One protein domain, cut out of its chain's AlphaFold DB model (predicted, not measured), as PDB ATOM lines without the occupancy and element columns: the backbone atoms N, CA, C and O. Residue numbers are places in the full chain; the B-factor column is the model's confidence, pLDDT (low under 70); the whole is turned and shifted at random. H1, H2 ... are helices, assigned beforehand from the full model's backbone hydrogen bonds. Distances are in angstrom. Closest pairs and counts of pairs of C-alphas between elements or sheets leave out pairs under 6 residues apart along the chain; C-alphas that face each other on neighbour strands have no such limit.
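Overview. This is residues 82 to 128, 140 to 205 and 241 to 263 of the 333 residues of an uncharacterized protein of Actinobacteria bacterium IMCC26207 (UniProt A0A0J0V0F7). The long helix H4 runs through the middle as a core, with H7 side by side with it, H6 and H1 crossing it on opposite sides, and short H5 packed on it. H2 packs near H4's first residues, and little H3 sits at the edge on H6. The printed part has 136 residues with seven named helices, H1 to H7 in chain order, and no named strand: all helix, with mostly crossed packing. It is compact, radius of gyration of the C-alphas 13.9 A, and rounded, spanning 36 by 35 by 29 A.

Arrangement. H4, residues 142 to 164, is the hub, touching five helices. H7, residues 245 to 258, touches it at Phe 148 and Phe 246, C-alphas 6.5 A apart, at a shallow tilt of 11 degrees, the same way. H6, residues 183 to 198, touches H4 with residues 190 to 194 alone, closest C-alphas Leu 155 and Phe 190, 6.2 A, at a steep 53 degrees, opposite ways. H6 touches H7 with residues 194 to 198 alone, closest C-alphas Gly 197 and Ala 247, 4.3 A. H1, residues 87 to 94, touches residues 149 to 157 of H4 alone, closest C-alphas Ile 89 and Gly 156, 5.6 A, at 70.3 degrees, only just about perpendicular. H5, residues 170 to 173, touches H4, closest C-alphas His 158 and Ala 171, 5.0 A. H2, residues 100 to 110, touches residues 142 to 146 of H4 alone, closest C-alphas Pro 100 and Trp 142, 6.0 A. H3, residues 121 to 124, only just touches H6, with 3 pairs of C-alphas within 8 A, the closest Ile 123 and Ala 189, 6.6 A. Every O i to N i+4 pair is within hydrogen-bond range in H2, H4, H6 and H7; H1 has 1 of 4, and 1 of 5 O i to N i+3 pairs; H3 and H5 are too short for an O i to N i+4 pair.

Along the chain. H1 begins at C-alpha 87 (138.307, 25.243, 57.171), and H7 ends at C-alpha 258 (153.610, 26.380, 65.295). H4 measures 32.9 A, H6 22.2 A, H7 20.0 A and H2 15.5 A.

Size, cuts and confidence. The C-alphas of Lys 128 and Pro 205 are farthest apart, 38.6 A. Residues 129 to 139 and 206 to 240 are not printed; the C-alpha gaps are 22.2 A and 11.1 A. Of the links printed whole, none is long. Residues 116 to 128 and residue 205 have pLDDT under 70.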
ATOM      1  N   GLU A  82     143.783  22.820  47.419       78.25
ATOM      2  CA  GLU A  82     144.316  22.775  48.785       78.25
ATOM      3  C   GLU A  82     143.176  23.055  49.776       78.25
ATOM      4  O   GLU A  82     142.381  23.982  49.570       78.25
ATOM      5  N   LEU A  83     143.102  22.277  50.866       86.88
ATOM      6  CA  LEU A  83     142.131  22.524  51.928       86.88
ATOM      7  C   LEU A  83     142.234  24.003  52.337       86.88
ATOM      8  O   LEU A  83     143.322  24.442  52.729       86.88
ATOM      9  N   PRO A  84     141.141  24.787  52.269       88.94
ATOM     10  CA  PRO A  84     141.183  26.184  52.669       88.94
ATOM     11  C   PRO A  84     141.860  26.334  54.042       88.94
ATOM     12  O   PRO A  84     141.410  25.731  55.008       88.94
ATOM     13  N   THR A  85     142.909  27.157  54.157       85.75
ATOM     14  CA  THR A  85     143.659  27.509  55.389       85.75
ATOM     15  C   THR A  85     142.843  27.819  56.653       85.75
ATOM     16  O   THR A  85     143.415  27.905  57.738       85.75
ATOM     17  N   ASP A  86     141.533  28.025  56.540       88.38
ATOM     18  CA  ASP A  86     140.624  28.332  57.640       88.38
ATOM     19  C   ASP A  86     139.411  27.390  57.732       88.38
ATOM     20  O   ASP A  86     138.477  27.711  58.465       88.38
ATOM     21  N   VAL A  87     139.404  26.231  57.050       93.94
ATOM     22  CA  VAL A  87     138.307  25.243  57.171       93.94
ATOM     23  C   VAL A  87     138.064  24.877  58.631       93.94
ATOM     24  O   VAL A  87     136.924  24.941  59.080       93.94
ATOM     25  N   LEU A  88     139.114  24.552  59.386       93.94
ATOM     26  CA  LEU A  88     139.023  24.129  60.784       93.94
ATOM     27  C   LEU A  88     138.351  25.185  61.669       93.94
ATOM     28  O   LEU A  88     137.453  24.883  62.447       93.94
ATOM     29  N   ILE A  89     138.792  26.437  61.548       94.00
ATOM     30  CA  ILE A  89     138.365  27.521  62.439       94.00
ATOM     31  C   ILE A  89     137.031  28.127  61.989       94.00
ATOM     32  O   ILE A  89     136.242  28.572  62.823       94.00
ATOM     33  N   ARG A  90     136.763  28.159  60.677       92.31
ATOM     34  CA  ARG A  90     135.608  28.852  60.100       92.31
ATOM     35  C   ARG A  90     134.512  27.902  59.649       92.31
ATOM     36  O   ARG A  90     133.386  28.036  60.105       92.31
ATOM     37  N   GLU A  91     134.815  26.988  58.737       95.31
ATOM     38  CA  GLU A  91     133.790  26.185  58.057       95.31
ATOM     39  C   GLU A  91     133.287  25.052  58.954       95.31
ATOM     40  O   GLU A  91     132.084  24.893  59.150       95.31
ATOM     41  N   LEU A  92     134.208  24.321  59.585       96.50
ATOM     42  CA  LEU A  92     133.889  23.230  60.501       96.50
ATOM     43  C   LEU A  92     133.091  23.719  61.718       96.50
ATOM     44  O   LEU A  92     132.187  23.028  62.187       96.50
ATOM     45  N   ARG A  93     133.361  24.945  62.187       95.00
ATOM     46  CA  ARG A  93     132.624  25.588  63.288       95.00
ATOM     47  C   ARG A  93     131.117  25.652  63.028       95.00
ATOM     48  O   ARG A  93     130.333  25.471  63.954       95.00
ATOM     49  N   HIS A  94     130.721  25.878  61.776       94.88
ATOM     50  CA  HIS A  94     129.317  26.012  61.370       94.88
ATOM     51  C   HIS A  94     128.709  24.712  60.829       94.88
ATOM     52  O   HIS A  94     127.523  24.684  60.500       94.88
ATOM     53  N   ALA A  95     129.497  23.638  60.738       96.50
ATOM     54  CA  ALA A  95     129.033  22.355  60.232       96.50
ATOM     55  C   ALA A  95     128.030  21.689  61.192       96.50
ATOM     56  O   ALA A  95     128.205  21.674  62.416       96.50
ATOM     57  N   GLN A  96     126.977  21.091  60.628       97.31
ATOM     58  CA  GLN A  96     125.931  20.391  61.380       97.31
ATOM     59  C   GLN A  96     126.324  18.933  61.645       97.31
ATOM     60  O   GLN A  96     125.872  18.013  60.966       97.31
ATOM     61  N   LEU A  97     127.157  18.727  62.666       96.06
ATOM     62  CA  LEU A  97     127.720  17.414  63.026       96.06
ATOM     63  C   LEU A  97     126.781  16.524  63.865       96.06
ATOM     64  O   LEU A  97     127.185  15.460  64.332       96.06
ATOM     65  N   ASP A  98     125.542  16.962  64.092       95.00
ATOM     66  CA  ASP A  98     124.491  16.191  64.778       95.00
ATOM     67  C   ASP A  98     123.589  15.428  63.796       95.00
ATOM     68  O   ASP A  98     122.655  14.745  64.211       95.00
ATOM     69  N   SER A  99     123.839  15.561  62.489       96.12
ATOM     70  CA  SER A  99     123.029  14.938  61.445       96.12
ATOM     71  C   SER A  99     123.906  14.223  60.412       96.12
ATOM     72  O   SER A  99     124.921  14.789  59.995       96.12
ATOM     73  N   PRO A 100     123.507  13.030  59.929       95.62
ATOM     74  CA  PRO A 100     124.221  12.342  58.852       95.62
ATOM     75  C   PRO A 100     124.344  13.204  57.591       95.62
ATOM     76  O   PRO A 100     125.397  13.244  56.963       95.62
ATOM     77  N   GLN A 101     123.281  13.948  57.263       96.88
ATOM     78  CA  GLN A 101     123.230  14.835  56.102       96.88
ATOM     79  C   GLN A 101     124.277  15.955  56.193       96.88
ATOM     80  O   GLN A 101     125.010  16.181  55.236       96.88
ATOM     81  N   GLY A 102     124.395  16.625  57.343       96.94
ATOM     82  CA  GLY A 102     125.370  17.702  57.530       96.94
ATOM     83  C   GLY A 102     126.820  17.214  57.477       96.94
ATOM     84  O   GLY A 102     127.682  17.899  56.929       96.94
ATOM     85  N   ILE A 103     127.086  16.007  57.983       96.75
ATOM     86  CA  ILE A 103     128.402  15.357  57.876       96.75
ATOM     87  C   ILE A 103     128.708  15.021  56.416       96.75
ATOM     88  O   ILE A 103     129.780  15.363  55.920       96.75
ATOM     89  N   GLN A 104     127.751  14.412  55.711       95.56
ATOM     90  CA  GLN A 104     127.895  14.072  54.299       95.56
ATOM     91  C   GLN A 104     128.132  15.318  53.439       95.56
ATOM     92  O   GLN A 104     129.009  15.300  52.583       95.56
ATOM     93  N   GLU A 105     127.397  16.407  53.669       96.50
ATOM     94  CA  GLU A 105     127.578  17.676  52.954       96.50
ATOM     95  C   GLU A 105     128.961  18.286  53.207       96.50
ATOM     96  O   GLU A 105     129.623  18.742  52.269       96.50
ATOM     97  N   PHE A 106     129.429  18.253  54.457       96.69
ATOM     98  CA  PHE A 106     130.757  18.744  54.812       96.69
ATOM     99  C   PHE A 106     131.858  17.922  54.130       96.69
ATOM    100  O   PHE A 106     132.735  18.485  53.473       96.69
ATOM    101  N   MET A 107     131.779  16.593  54.207       95.81
ATOM    102  CA  MET A 107     132.757  15.693  53.591       95.81
ATOM    103  C   MET A 107     132.719  15.756  52.060       95.81
ATOM    104  O   MET A 107     133.754  15.855  51.407       95.81
ATOM    105  N   ALA A 108     131.528  15.813  51.463       93.94
ATOM    106  CA  ALA A 108     131.382  15.988  50.021       93.94
ATOM    107  C   ALA A 108     132.032  17.291  49.533       93.94
ATOM    108  O   ALA A 108     132.482  17.353  48.387       93.94
ATOM    109  N   THR A 109     132.101  18.316  50.389       94.62
ATOM    110  CA  THR A 109     132.719  19.610  50.087       94.62
ATOM    111  C   THR A 109     134.236  19.588  50.275       94.62
ATOM    112  O   THR A 109     134.949  20.012  49.365       94.62
ATOM    113  N   TYR A 110     134.725  19.098  51.419       94.69
ATOM    114  CA  TYR A 110     136.121  19.275  51.847       94.69
ATOM    115  C   TYR A 110     136.999  18.025  51.759       94.69
ATOM    116  O   TYR A 110     138.214  18.151  51.865       94.69
ATOM    117  N   GLY A 111     136.420  16.842  51.562       93.06
ATOM    118  CA  GLY A 111     137.150  15.580  51.477       93.06
ATOM    119  C   GLY A 111     136.551  14.478  52.345       93.06
ATOM    120  O   GLY A 111     135.715  14.710  53.216       93.06
ATOM    121  N   GLU A 112     136.995  13.251  52.109       92.94
ATOM    122  CA  GLU A 112     136.555  12.077  52.864       92.94
ATOM    123  C   GLU A 112     137.489  11.798  54.049       92.94
ATOM    124  O   GLU A 112     138.648  12.208  54.055       92.94
ATOM    125  N   ILE A 113     136.974  11.101  55.058       91.88
ATOM    126  CA  ILE A 113     137.733  10.566  56.192       91.88
ATOM    127  C   ILE A 113     137.850   9.068  55.930       91.88
ATOM    128  O   ILE A 113     136.831   8.407  55.727       91.88
ATOM    129  N   THR A 114     139.074   8.550  55.886       85.56
ATOM    130  CA  THR A 114     139.357   7.161  55.486       85.56
ATOM    131  C   THR A 114     139.917   6.319  56.630       85.56
ATOM    132  O   THR A 114     140.000   5.096  56.495       85.56
ATOM    133  N   LEU A 115     140.267   6.943  57.761       70.44
ATOM    134  CA  LEU A 115     140.777   6.269  58.953       70.44
ATOM    135  C   LEU A 115     139.766   5.248  59.504       70.44
ATOM    136  O   LEU A 115     138.667   5.601  59.932       70.44
ATOM    137  N   ARG A 116     140.161   3.967  59.490       63.34
ATOM    138  CA  ARG A 116     139.343   2.833  59.961       63.34
ATOM    139  C   ARG A 116     139.575   2.477  61.428       63.34
ATOM    140  O   ARG A 116     138.656   1.992  62.078       63.34
ATOM    141  N   ASP A 117     140.768   2.749  61.950       64.94
ATOM    142  CA  ASP A 117     141.142   2.416  63.323       64.94
ATOM    143  C   ASP A 117     141.243   3.699  64.148       64.94
ATOM    144  O   ASP A 117     142.121   4.523  63.914       64.94
ATOM    145  N   PHE A 118     140.329   3.882  65.104       60.59
ATOM    146  CA  PHE A 118     140.320   5.056  65.979       60.59
ATOM    147  C   PHE A 118     140.731   4.685  67.411       60.59
ATOM    148  O   PHE A 118     139.900   4.206  68.189       60.59
ATOM    149  N   PRO A 119     141.983   4.940  67.825       56.06
ATOM    150  CA  PRO A 119     142.388   4.790  69.219       56.06
ATOM    151  C   PRO A 119     141.896   5.948  70.106       56.06
ATOM    152  O   PRO A 119     141.796   5.771  71.321       56.06
ATOM    153  N   VAL A 120     141.522   7.102  69.535       53.19
ATOM    154  CA  VAL A 120     141.122   8.314  70.287       53.19
ATOM    155  C   VAL A 120     139.807   8.153  71.062       53.19
ATOM    156  O   VAL A 120     139.577   8.874  72.037       53.19
ATOM    157  N   TYR A 121     138.998   7.124  70.765       54.50
ATOM    158  CA  TYR A 121     137.900   6.709  71.651       54.50
ATOM    159  C   TYR A 121     138.398   6.487  73.091       54.50
ATOM    160  O   TYR A 121     137.673   6.777  74.033       54.50
ATOM    161  N   ARG A 122     139.649   6.057  73.309       59.56
ATOM    162  CA  ARG A 122     140.174   5.843  74.669       59.56
ATOM    163  C   ARG A 122     140.358   7.112  75.493       59.56
ATOM    164  O   ARG A 122     140.388   7.013  76.713       59.56
ATOM    165  N   ILE A 123     140.504   8.261  74.849       54.88
ATOM    166  CA  ILE A 123     140.925   9.496  75.519       54.88
ATOM    167  C   ILE A 123     139.715  10.327  75.924       54.88
ATOM    168  O   ILE A 123     139.712  10.950  76.980       54.88
ATOM    169  N   VAL A 124     138.658  10.294  75.105       55.12
ATOM    170  CA  VAL A 124     137.507  11.184  75.283       55.12
ATOM    171  C   VAL A 124     136.170  10.458  75.466       55.12
ATOM    172  O   VAL A 124     135.152  11.084  75.785       55.12
ATOM    173  N   ALA A 125     136.146   9.128  75.326       50.25
ATOM    174  CA  ALA A 125     134.941   8.346  75.558       50.25
ATOM    175  C   ALA A 125     134.788   7.979  77.033       50.25
ATOM    176  O   ALA A 125     135.113   6.884  77.473       50.25
ATOM    177  N   HIS A 126     134.123   8.869  77.753       50.22
ATOM    178  CA  HIS A 126     132.895   8.450  78.411       50.22
ATOM    179  C   HIS A 126     131.835   9.523  78.177       50.22
ATOM    180  O   HIS A 126     131.531  10.338  79.049       50.22
ATOM    181  N   ARG A 127     131.205   9.480  76.997       52.66
ATOM    182  CA  ARG A 127     129.809   9.912  76.917       52.66
ATOM    183  C   ARG A 127     129.075   8.985  77.892       52.66
ATOM    184  O   ARG A 127     128.974   7.792  77.624       52.66
ATOM    185  N   LYS A 128     128.704   9.494  79.074       51.25
ATOM    186  CA  LYS A 128     128.302   8.679  80.245       51.25
ATOM    187  C   LYS A 128     127.178   7.672  79.964       51.25
ATOM    188  O   LYS A 128     127.031   6.719  80.723       51.25
ATOM    189  N   VAL A 140     132.158   2.303  58.190       75.50
ATOM    190  CA  VAL A 140     132.321   3.457  59.086       75.50
ATOM    191  C   VAL A 140     130.944   4.068  59.349       75.50
ATOM    192  O   VAL A 140     130.324   4.650  58.455       75.50
ATOM    193  N   HIS A 141     130.456   3.944  60.581       85.81
ATOM    194  CA  HIS A 141     129.184   4.544  60.979       85.81
ATOM    195  C   HIS A 141     129.300   6.078  61.002       85.81
ATOM    196  O   HIS A 141     130.325   6.630  61.407       85.81
ATOM    197  N   TRP A 142     128.243   6.801  60.617       89.31
ATOM    198  CA  TRP A 142     128.269   8.271  60.548       89.31
ATOM    199  C   TRP A 142     128.608   8.933  61.893       89.31
ATOM    200  O   TRP A 142     129.189  10.014  61.916       89.31
ATOM    201  N   GLU A 143     128.293   8.286  63.018       88.25
ATOM    202  CA  GLU A 143     128.655   8.766  64.359       88.25
ATOM    203  C   GLU A 143     130.170   8.768  64.588       88.25
ATOM    204  O   GLU A 143     130.690   9.659  65.257       88.25
ATOM    205  N   GLN A 144     130.894   7.812  63.995       86.88
ATOM    206  CA  GLN A 144     132.354   7.795  64.037       86.88
ATOM    207  C   GLN A 144     132.910   8.977  63.238       86.88
ATOM    208  O   GLN A 144     133.739   9.722  63.751       86.88
ATOM    209  N   LEU A 145     132.384   9.222  62.031       91.62
ATOM    210  CA  LEU A 145     132.741  10.396  61.219       91.62
ATOM    211  C   LEU A 145     132.456  11.708  61.966       91.62
ATOM    212  O   LEU A 145     133.282  12.622  61.972       91.62
ATOM    213  N   ALA A 146     131.310  11.786  62.650       93.25
ATOM    214  CA  ALA A 146     130.957  12.920  63.495       93.25
ATOM    215  C   ALA A 146     132.004  13.145  64.592       93.25
ATOM    216  O   ALA A 146     132.370  14.288  64.857       93.25
ATOM    217  N   LEU A 147     132.498  12.073  65.216       91.25
ATOM    218  CA  LEU A 147     133.483  12.150  66.290       91.25
ATOM    219  C   LEU A 147     134.822  12.724  65.815       91.25
ATOM    220  O   LEU A 147     135.377  13.586  66.496       91.25
ATOM    221  N   PHE A 148     135.315  12.319  64.641       92.19
ATOM    222  CA  PHE A 148     136.517  12.911  64.037       92.19
ATOM    223  C   PHE A 148     136.347  14.418  63.820       92.19
ATOM    224  O   PHE A 148     137.182  15.222  64.240       92.19
ATOM    225  N   LEU A 149     135.227  14.817  63.213       95.44
ATOM    226  CA  LEU A 149     134.944  16.222  62.918       95.44
ATOM    227  C   LEU A 149     134.765  17.058  64.196       95.44
ATOM    228  O   LEU A 149     135.277  18.172  64.273       95.44
ATOM    229  N   ARG A 150     134.110  16.518  65.230       95.62
ATOM    230  CA  ARG A 150     133.985  17.161  66.550       95.62
ATOM    231  C   ARG A 150     135.324  17.283  67.261       95.62
ATOM    232  O   ARG A 150     135.596  18.316  67.856       95.62
ATOM    233  N   SER A 151     136.179  16.266  67.161       94.75
ATOM    234  CA  SER A 151     137.532  16.304  67.734       94.75
ATOM    235  C   SER A 151     138.351  17.423  67.090       94.75
ATOM    236  O   SER A 151     138.938  18.243  67.789       94.75
ATOM    237  N   ALA A 152     138.312  17.532  65.759       96.12
ATOM    238  CA  ALA A 152     138.944  18.635  65.043       96.12
ATOM    239  C   ALA A 152     138.341  20.003  65.429       96.12
ATOM    240  O   ALA A 152     139.073  20.969  65.646       96.12
ATOM    241  N   ARG A 153     137.016  20.101  65.589       97.06
ATOM    242  CA  ARG A 153     136.359  21.340  66.035       97.06
ATOM    243  C   ARG A 153     136.769  21.736  67.460       97.06
ATOM    244  O   ARG A 153     137.073  22.907  67.689       97.06
ATOM    245  N   ALA A 154     136.877  20.767  68.371       96.62
ATOM    246  CA  ALA A 154     137.374  20.966  69.732       96.62
ATOM    247  C   ALA A 154     138.813  21.494  69.746       96.62
ATOM    248  O   ALA A 154     139.101  22.409  70.511       96.62
ATOM    249  N   LEU A 155     139.699  21.001  68.869       97.12
ATOM    250  CA  LEU A 155     141.052  21.557  68.722       97.12
ATOM    251  C   LEU A 155     141.018  23.055  68.378       97.12
ATOM    252  O   LEU A 155     141.738  23.853  68.982       97.12
ATOM    253  N   GLY A 156     140.151  23.441  67.438       96.75
ATOM    254  CA  GLY A 156     139.958  24.839  67.052       96.75
ATOM    255  C   GLY A 156     139.489  25.714  68.218       96.75
ATOM    256  O   GLY A 156     140.078  26.768  68.470       96.75
ATOM    257  N   TYR A 157     138.477  25.261  68.965       97.00
ATOM    258  CA  TYR A 157     137.978  25.965  70.152       97.00
ATOM    259  C   TYR A 157     138.992  26.024  71.287       97.00
ATOM    260  O   TYR A 157     139.123  27.061  71.934       97.00
ATOM    261  N   HIS A 158     139.722  24.937  71.521       97.25
ATOM    262  CA  HIS A 158     140.744  24.863  72.556       97.25
ATOM    263  C   HIS A 158     141.815  25.925  72.316       97.25
ATOM    264  O   HIS A 158     142.148  26.694  73.216       97.25
ATOM    265  N   TRP A 159     142.307  26.028  71.078       96.94
ATOM    266  CA  TRP A 159     143.299  27.037  70.727       96.94
ATOM    267  C   TRP A 159     142.753  28.466  70.815       96.94
ATOM    268  O   TRP A 159     143.435  29.347  71.336       96.94
ATOM    269  N   GLU A 160     141.523  28.710  70.353       95.69
ATOM    270  CA  GLU A 160     140.859  30.016  70.483       95.69
ATOM    271  C   GLU A 160     140.782  30.457  71.954       95.69
ATOM    272  O   GLU A 160     141.286  31.530  72.303       95.69
ATOM    273  N   ARG A 161     140.246  29.595  72.826       96.56
ATOM    274  CA  ARG A 161     140.128  29.838  74.272       96.56
ATOM    275  C   ARG A 161     141.485  30.074  74.922       96.56
ATOM    276  O   ARG A 161     141.645  31.060  75.640       96.56
ATOM    277  N   PHE A 162     142.487  29.259  74.593       96.25
ATOM    278  CA  PHE A 162     143.859  29.466  75.057       96.25
ATOM    279  C   PHE A 162     144.385  30.857  74.681       96.25
ATOM    280  O   PHE A 162     144.898  31.582  75.537       96.25
ATOM    281  N   THR A 163     144.216  31.276  73.423       94.38
ATOM    282  CA  THR A 163     144.687  32.597  72.976       94.38
ATOM    283  C   THR A 163     143.951  33.765  73.636       94.38
ATOM    284  O   THR A 163     144.531  34.845  73.769       94.38
ATOM    285  N   ASN A 164     142.719  33.543  74.099       94.19
ATOM    286  CA  ASN A 164     141.912  34.526  74.820       94.19
ATOM    287  C   ASN A 164     142.104  34.481  76.350       94.19
ATOM    288  O   ASN A 164     141.615  35.372  77.043       94.19
ATOM    289  N   GLY A 165     142.833  33.492  76.883       95.75
ATOM    290  CA  GLY A 165     142.962  33.273  78.327       95.75
ATOM    291  C   GLY A 165     141.661  32.797  78.982       95.75
ATOM    292  O   GLY A 165     141.373  33.168  80.120       95.75
ATOM    293  N   GLU A 166     140.856  32.042  78.238       96.88
ATOM    294  CA  GLU A 166     139.596  31.446  78.681       96.88
ATOM    295  C   GLU A 166     139.796  30.001  79.165       96.88
ATOM    296  O   GLU A 166     140.850  29.401  78.966       96.88
ATOM    297  N   ASP A 167     138.754  29.443  79.784       96.44
ATOM    298  CA  ASP A 167     138.705  28.040  80.203       96.44
ATOM    299  C   ASP A 167     138.855  27.076  79.011       96.44
ATOM    300  O   ASP A 167     138.124  27.191  78.021       96.44
ATOM    301  N   LEU A 168     139.759  26.096  79.123       97.31
ATOM    302  CA  LEU A 168     140.042  25.128  78.059       97.31
ATOM    303  C   LEU A 168     139.070  23.943  78.056       97.31
ATOM    304  O   LEU A 168     138.870  23.319  77.011       97.31
ATOM    305  N   GLN A 169     138.443  23.630  79.192       95.75
ATOM    306  CA  GLN A 169     137.597  22.440  79.336       95.75
ATOM    307  C   GLN A 169     136.287  22.582  78.547       95.75
ATOM    308  O   GLN A 169     135.791  21.617  77.950       95.75
ATOM    309  N   GLY A 170     135.752  23.804  78.465       95.44
ATOM    310  CA  GLY A 170     134.573  24.101  77.656       95.44
ATOM    311  C   GLY A 170     134.735  23.774  76.165       95.44
ATOM    312  O   GLY A 170     133.760  23.368  75.545       95.44
ATOM    313  N   ALA A 171     135.952  23.845  75.602       96.19
ATOM    314  CA  ALA A 171     136.203  23.505  74.194       96.19
ATOM    315  C   ALA A 171     135.805  22.064  73.843       96.19
ATOM    316  O   ALA A 171     135.362  21.785  72.732       96.19
ATOM    317  N   TRP A 172     135.980  21.157  74.802       95.19
ATOM    318  CA  TRP A 172     135.704  19.737  74.642       95.19
ATOM    319  C   TRP A 172     134.265  19.416  75.045       95.19
ATOM    320  O   TRP A 172     133.527  18.767  74.306       95.19
ATOM    321  N   THR A 173     133.823  19.914  76.197       93.75
ATOM    322  CA  THR A 173     132.466  19.621  76.690       93.75
ATOM    323  C   THR A 173     131.365  20.158  75.767       93.75
ATOM    324  O   THR A 173     130.347  19.487  75.597       93.75
ATOM    325  N   GLU A 174     131.579  21.294  75.092       94.56
ATOM    326  CA  GLU A 174     130.651  21.838  74.083       94.56
ATOM    327  C   GLU A 174     130.485  20.924  72.857       94.56
ATOM    328  O   GLU A 174     129.431  20.923  72.224       94.56
ATOM    329  N   GLU A 175     131.480  20.088  72.561       94.50
ATOM    330  CA  GLU A 175     131.446  19.101  71.474       94.50
ATOM    331  C   GLU A 175     130.805  17.762  71.884       94.50
ATOM    332  O   GLU A 175     130.632  16.850  71.066       94.50
ATOM    333  N   GLY A 176     130.380  17.653  73.146       91.69
ATOM    334  CA  GLY A 176     129.733  16.467  73.703       91.69
ATOM    335  C   GLY A 176     130.708  15.417  74.235       91.69
ATOM    336  O   GLY A 176     130.304  14.272  74.457       91.69
ATOM    337  N   PHE A 177     131.970  15.796  74.433       90.75
ATOM    338  CA  PHE A 177     132.983  14.974  75.078       90.75
ATOM    339  C   PHE A 177     132.771  14.871  76.593       90.75
ATOM    340  O   PHE A 177     132.048  15.671  77.195       90.75
ATOM    341  N   ALA A 178     133.397  13.865  77.215       87.94
ATOM    342  CA  ALA A 178     133.401  13.738  78.668       87.94
ATOM    343  C   ALA A 178     133.961  15.009  79.327       87.94
ATOM    344  O   ALA A 178     134.793  15.713  78.752       87.94
ATOM    345  N   GLN A 179     133.501  15.292  80.546       89.06
ATOM    346  CA  GLN A 179     134.056  16.387  81.329       89.06
ATOM    347  C   GLN A 179     135.548  16.138  81.564       89.06
ATOM    348  O   GLN A 179     135.927  15.074  82.050       89.06
ATOM    349  N   ILE A 180     136.360  17.127  81.202       90.88
ATOM    350  CA  ILE A 180     137.789  17.178  81.493       90.88
ATOM    351  C   ILE A 180     137.952  17.952  82.801       90.88
ATOM    352  O   ILE A 180     137.341  19.009  82.963       90.88
ATOM    353  N   ASP A 181     138.717  17.402  83.740       91.25
ATOM    354  CA  ASP A 181     138.768  17.906  85.118       91.25
ATOM    355  C   ASP A 181     139.609  19.186  85.272       91.25
ATOM    356  O   ASP A 181     139.338  19.992  86.163       91.25
ATOM    357  N   ASP A 182     140.612  19.384  84.411       94.38
ATOM    358  CA  ASP A 182     141.551  20.506  84.476       94.38
ATOM    359  C   ASP A 182     142.180  20.860  83.111       94.38
ATOM    360  O   ASP A 182     142.019  20.159  82.108       94.38
ATOM    361  N   ASP A 183     142.898  21.988  83.071       95.88
ATOM    362  CA  ASP A 183     143.575  22.488  81.867       95.88
ATOM    363  C   ASP A 183     144.697  21.558  81.381       95.88
ATOM    364  O   ASP A 183     144.895  21.426  80.172       95.88
ATOM    365  N   ASP A 184     145.409  20.885  82.288       94.75
ATOM    366  CA  ASP A 184     146.489  19.957  81.929       94.75
ATOM    367  C   ASP A 184     145.926  18.755  81.158       94.75
ATOM    368  O   ASP A 184     146.436  18.381  80.099       94.75
ATOM    369  N   SER A 185     144.810  18.204  81.627       92.62
ATOM    370  CA  SER A 185     144.071  17.132  80.962       92.62
ATOM    371  C   SER A 185     143.497  17.591  79.616       92.62
ATOM    372  O   SER A 185     143.475  16.819  78.656       92.62
ATOM    373  N   ALA A 186     143.093  18.861  79.497       94.88
ATOM    374  CA  ALA A 186     142.640  19.430  78.228       94.88
ATOM    375  C   ALA A 186     143.783  19.522  77.202       94.88
ATOM    376  O   ALA A 186     143.551  19.300  76.012       94.88
ATOM    377  N   TRP A 187     145.009  19.816  77.648       96.19
ATOM    378  CA  TRP A 187     146.205  19.795  76.801       96.19
ATOM    379  C   TRP A 187     146.631  18.387  76.401       96.19
ATOM    380  O   TRP A 187     147.075  18.198  75.268       96.19
ATOM    381  N   VAL A 188     146.482  17.400  77.288       93.00
ATOM    382  CA  VAL A 188     146.709  15.988  76.944       93.00
ATOM    383  C   VAL A 188     145.751  15.568  75.829       93.00
ATOM    384  O   VAL A 188     146.215  15.118  74.783       93.00
ATOM    385  N   ALA A 189     144.451  15.839  75.982       92.75
ATOM    386  CA  ALA A 189     143.462  15.565  74.938       92.75
ATOM    387  C   ALA A 189     143.795  16.291  73.620       92.75
ATOM    388  O   ALA A 189     143.733  15.695  72.545       92.75
ATOM    389  N   PHE A 190     144.214  17.561  73.695       95.75
ATOM    390  CA  PHE A 190     144.651  18.325  72.525       95.75
ATOM    391  C   PHE A 190     145.826  17.645  71.816       95.75
ATOM    392  O   PHE A 190     145.779  17.431  70.605       95.75
ATOM    393  N   ALA A 191     146.872  17.288  72.562       94.88
ATOM    394  CA  ALA A 191     148.076  16.675  72.018       94.88
ATOM    395  C   ALA A 191     147.796  15.298  71.413       94.88
ATOM    396  O   ALA A 191     148.324  14.994  70.348       94.88
ATOM    397  N   GLU A 192     146.953  14.483  72.041       91.69
ATOM    398  CA  GLU A 192     146.652  13.146  71.543       91.69
ATOM    399  C   GLU A 192     145.796  13.173  70.274       91.69
ATOM    400  O   GLU A 192     146.132  12.484  69.313       91.69
ATOM    401  N   VAL A 193     144.754  14.012  70.209       93.25
ATOM    402  CA  VAL A 193     143.954  14.183  68.980       93.25
ATOM    403  C   VAL A 193     144.825  14.716  67.839       93.25
ATOM    404  O   VAL A 193     144.738  14.234  66.709       93.25
ATOM    405  N   MET A 194     145.703  15.677  68.137       94.44
ATOM    406  CA  MET A 194     146.685  16.185  67.178       94.44
ATOM    407  C   MET A 194     147.643  15.090  66.706       94.44
ATOM    408  O   MET A 194     147.860  14.945  65.505       94.44
ATOM    409  N   SER A 195     148.220  14.325  67.633       91.38
ATOM    410  CA  SER A 195     149.123  13.219  67.318       91.38
ATOM    411  C   SER A 195     148.439  12.161  66.467       91.38
ATOM    412  O   SER A 195     149.077  11.656  65.551       91.38
ATOM    413  N   GLU A 196     147.164  11.866  66.710       89.44
ATOM    414  CA  GLU A 196     146.402  10.912  65.909       89.44
ATOM    415  C   GLU A 196     146.283  11.374  64.454       89.44
ATOM    416  O   GLU A 196     146.723  10.678  63.541       89.44
ATOM    417  N   GLY A 197     145.777  12.591  64.226       90.56
ATOM    418  CA  GLY A 197     145.644  13.121  62.866       90.56
ATOM    419  C   GLY A 197     146.990  13.275  62.152       90.56
ATOM    420  O   GLY A 197     147.082  13.082  60.941       90.56
ATOM    421  N   MET A 198     148.057  13.567  62.901       91.75
ATOM    422  CA  MET A 198     149.420  13.663  62.374       91.75
ATOM    423  C   MET A 198     150.110  12.300  62.186       91.75
ATOM    424  O   MET A 198     151.120  12.239  61.488       91.75
ATOM    425  N   SER A 199     149.577  11.216  62.759       88.69
ATOM    426  CA  SER A 199     150.080   9.844  62.567       88.69
ATOM    427  C   SER A 199     149.614   9.228  61.248       88.69
ATOM    428  O   SER A 199     150.030   8.120  60.907       88.69
ATOM    429  N   HIS A 200     148.780   9.943  60.483       87.94
ATOM    430  CA  HIS A 200     148.341   9.510  59.164       87.94
ATOM    431  C   HIS A 200     149.555   9.182  58.263       87.94
ATOM    432  O   HIS A 200     150.502   9.979  58.207       87.94
ATOM    433  N   PRO A 201     149.548   8.056  57.517       84.00
ATOM    434  CA  PRO A 201     150.692   7.632  56.705       84.00
ATOM    435  C   PRO A 201     151.188   8.712  55.737       84.00
ATOM    436  O   PRO A 201     152.389   8.912  55.619       84.00
ATOM    437  N   ALA A 202     150.272   9.500  55.165       84.81
ATOM    438  CA  ALA A 202     150.589  10.646  54.305       84.81
ATOM    439  C   ALA A 202     151.578  11.673  54.902       84.81
ATOM    440  O   ALA A 202     152.227  12.401  54.155       84.81
ATOM    441  N   PHE A 203     151.689  11.766  56.233       84.88
ATOM    442  CA  PHE A 203     152.632  12.665  56.912       84.88
ATOM    443  C   PHE A 203     153.858  11.946  57.473       84.88
ATOM    444  O   PHE A 203     154.823  12.595  57.887       84.88
ATOM    445  N   SER A 204     153.843  10.616  57.486       79.88
ATOM    446  CA  SER A 204     154.999   9.831  57.883       79.88
ATOM    447  C   SER A 204     156.001   9.798  56.728       79.88
ATOM    448  O   SER A 204     155.618   9.529  55.590       79.88
ATOM    449  N   PRO A 205     157.299  10.047  56.973       68.06
ATOM    450  CA  PRO A 205     158.307   9.866  55.941       68.06
ATOM    451  C   PRO A 205     158.356   8.382  55.565       68.06
ATOM    452  O   PRO A 205     158.925   7.560  56.286       68.06
ATOM    453  N   ILE A 241     150.018   8.211  49.098       81.00
ATOM    454  CA  ILE A 241     148.965   8.190  50.109       81.00
ATOM    455  C   ILE A 241     148.563   9.632  50.370       81.00
ATOM    456  O   ILE A 241     149.331  10.410  50.937       81.00
ATOM    457  N   LEU A 242     147.362   9.995  49.934       84.75
ATOM    458  CA  LEU A 242     146.805  11.313  50.204       84.75
ATOM    459  C   LEU A 242     146.335  11.385  51.663       84.75
ATOM    460  O   LEU A 242     145.792  10.398  52.169       84.75
ATOM    461  N   PRO A 243     146.549  12.515  52.361       89.62
ATOM    462  CA  PRO A 243     145.972  12.709  53.682       89.62
ATOM    463  C   PRO A 243     144.451  12.737  53.565       89.62
ATOM    464  O   PRO A 243     143.912  13.340  52.639       89.62
ATOM    465  N   ASP A 244     143.759  12.111  54.508       91.75
ATOM    466  CA  ASP A 244     142.312  12.254  54.600       91.75
ATOM    467  C   ASP A 244     141.913  13.625  55.185       91.75
ATOM    468  O   ASP A 244     142.755  14.444  55.580       91.75
ATOM    469  N   LEU A 245     140.610  13.918  55.216       94.38
ATOM    470  CA  LEU A 245     140.104  15.204  55.697       94.38
ATOM    471  C   LEU A 245     140.507  15.477  57.155       94.38
ATOM    472  O   LEU A 245     140.875  16.605  57.486       94.38
ATOM    473  N   PHE A 246     140.457  14.475  58.034       94.62
ATOM    474  CA  PHE A 246     140.794  14.661  59.446       94.62
ATOM    475  C   PHE A 246     142.286  14.958  59.637       94.62
ATOM    476  O   PHE A 246     142.647  15.895  60.354       94.62
ATOM    477  N   ALA A 247     143.145  14.220  58.937       93.31
ATOM    478  CA  ALA A 247     144.579  14.452  58.887       93.31
ATOM    479  C   ALA A 247     144.894  15.868  58.367       93.31
ATOM    480  O   ALA A 247     145.671  16.606  58.980       93.31
ATOM    481  N   GLY A 248     144.227  16.303  57.292       94.12
ATOM    482  CA  GLY A 248     144.352  17.660  56.751       94.12
ATOM    483  C   GLY A 248     143.946  18.758  57.745       94.12
ATOM    484  O   GLY A 248     144.642  19.769  57.880       94.12
ATOM    485  N   LEU A 249     142.860  18.549  58.493       96.00
ATOM    486  CA  LEU A 249     142.401  19.459  59.549       96.00
ATOM    487  C   LEU A 249     143.400  19.547  60.716       96.00
ATOM    488  O   LEU A 249     143.703  20.646  61.188       96.00
ATOM    489  N   CYS A 250     143.964  18.416  61.147       95.62
ATOM    490  CA  CYS A 250     144.992  18.385  62.191       95.62
ATOM    491  C   CYS A 250     146.290  19.059  61.731       95.62
ATOM    492  O   CYS A 250     146.877  19.842  62.479       95.62
ATOM    493  N   LEU A 251     146.707  18.856  60.478       94.75
ATOM    494  CA  LEU A 251     147.851  19.565  59.901       94.75
ATOM    495  C   LEU A 251     147.629  21.083  59.894       94.75
ATOM    496  O   LEU A 251     148.530  21.848  60.247       94.75
ATOM    497  N   GLN A 252     146.428  21.532  59.532       95.19
ATOM    498  CA  GLN A 252     146.075  22.948  59.584       95.19
ATOM    499  C   GLN A 252     146.168  23.504  61.012       95.19
ATOM    500  O   GLN A 252     146.768  24.563  61.218       95.19
ATOM    501  N   MET A 253     145.644  22.782  62.007       96.75
ATOM    502  CA  MET A 253     145.781  23.165  63.414       96.75
ATOM    503  C   MET A 253     147.254  23.249  63.826       96.75
ATOM    504  O   MET A 253     147.681  24.242  64.416       96.75
ATOM    505  N   HIS A 254     148.064  22.256  63.454       95.94
ATOM    506  CA  HIS A 254     149.494  22.222  63.755       95.94
ATOM    507  C   HIS A 254     150.199  23.469  63.208       95.94
ATOM    508  O   HIS A 254     150.961  24.126  63.918       95.94
ATOM    509  N   GLN A 255     149.908  23.841  61.960       94.56
ATOM    510  CA  GLN A 255     150.465  25.042  61.342       94.56
ATOM    511  C   GLN A 255     150.054  26.319  62.084       94.56
ATOM    512  O   GLN A 255     150.895  27.199  62.275       94.56
ATOM    513  N   ILE A 256     148.799  26.421  62.535       94.50
ATOM    514  CA  ILE A 256     148.310  27.552  63.340       94.50
ATOM    515  C   ILE A 256     149.097  27.659  64.657       94.50
ATOM    516  O   ILE A 256     149.586  28.748  64.975       94.50
ATOM    517  N   VAL A 257     149.273  26.542  65.376       95.94
ATOM    518  CA  VAL A 257     150.008  26.479  66.655       95.94
ATOM    519  C   VAL A 257     151.478  26.838  66.468       95.94
ATOM    520  O   VAL A 257     151.988  27.732  67.142       95.94
ATOM    521  N   VAL A 258     152.168  26.184  65.528       95.75
ATOM    522  CA  VAL A 258     153.610  26.380  65.295       95.75
ATOM    523  C   VAL A 258     153.918  27.804  64.850       95.75
ATOM    524  O   VAL A 258     154.931  28.379  65.247       95.75
ATOM    525  N   GLN A 259     153.040  28.403  64.047       94.19
ATOM    526  CA  GLN A 259     153.195  29.790  63.618       94.19
ATOM    527  C   GLN A 259     152.738  30.795  64.688       94.19
ATOM    528  O   GLN A 259     152.832  32.002  64.460       94.19
ATOM    529  N   GLY A 260     152.248  30.320  65.840       93.62
ATOM    530  CA  GLY A 260     151.786  31.150  66.948       93.62
ATOM    531  C   GLY A 260     150.664  32.095  66.533       93.62
ATOM    532  O   GLY A 260     150.629  33.246  66.978       93.62
ATOM    533  N   ARG A 261     149.796  31.665  65.609       92.31
ATOM    534  CA  ARG A 261     148.765  32.553  65.077       92.31
ATOM    535  C   ARG A 261     147.630  32.703  66.079       92.31
ATOM    536  O   ARG A 261     147.116  31.726  66.618       92.31
ATOM    537  N   ILE A 262     147.225  33.950  66.281       92.81
ATOM    538  CA  ILE A 262     146.130  34.314  67.176       92.81
ATOM    539  C   ILE A 262     144.830  34.282  66.377       92.81
ATOM    540  O   ILE A 262     144.747  34.904  65.313       92.81
ATOM    541  N   VAL A 263     143.821  33.590  66.901       93.31
ATOM    542  CA  VAL A 263     142.471  33.603  66.334       93.31
ATOM    543  C   VAL A 263     141.852  34.974  66.608       93.31
ATOM    544  O   VAL A 263     141.786  35.428  67.745       93.31
TER     545      VAL A 263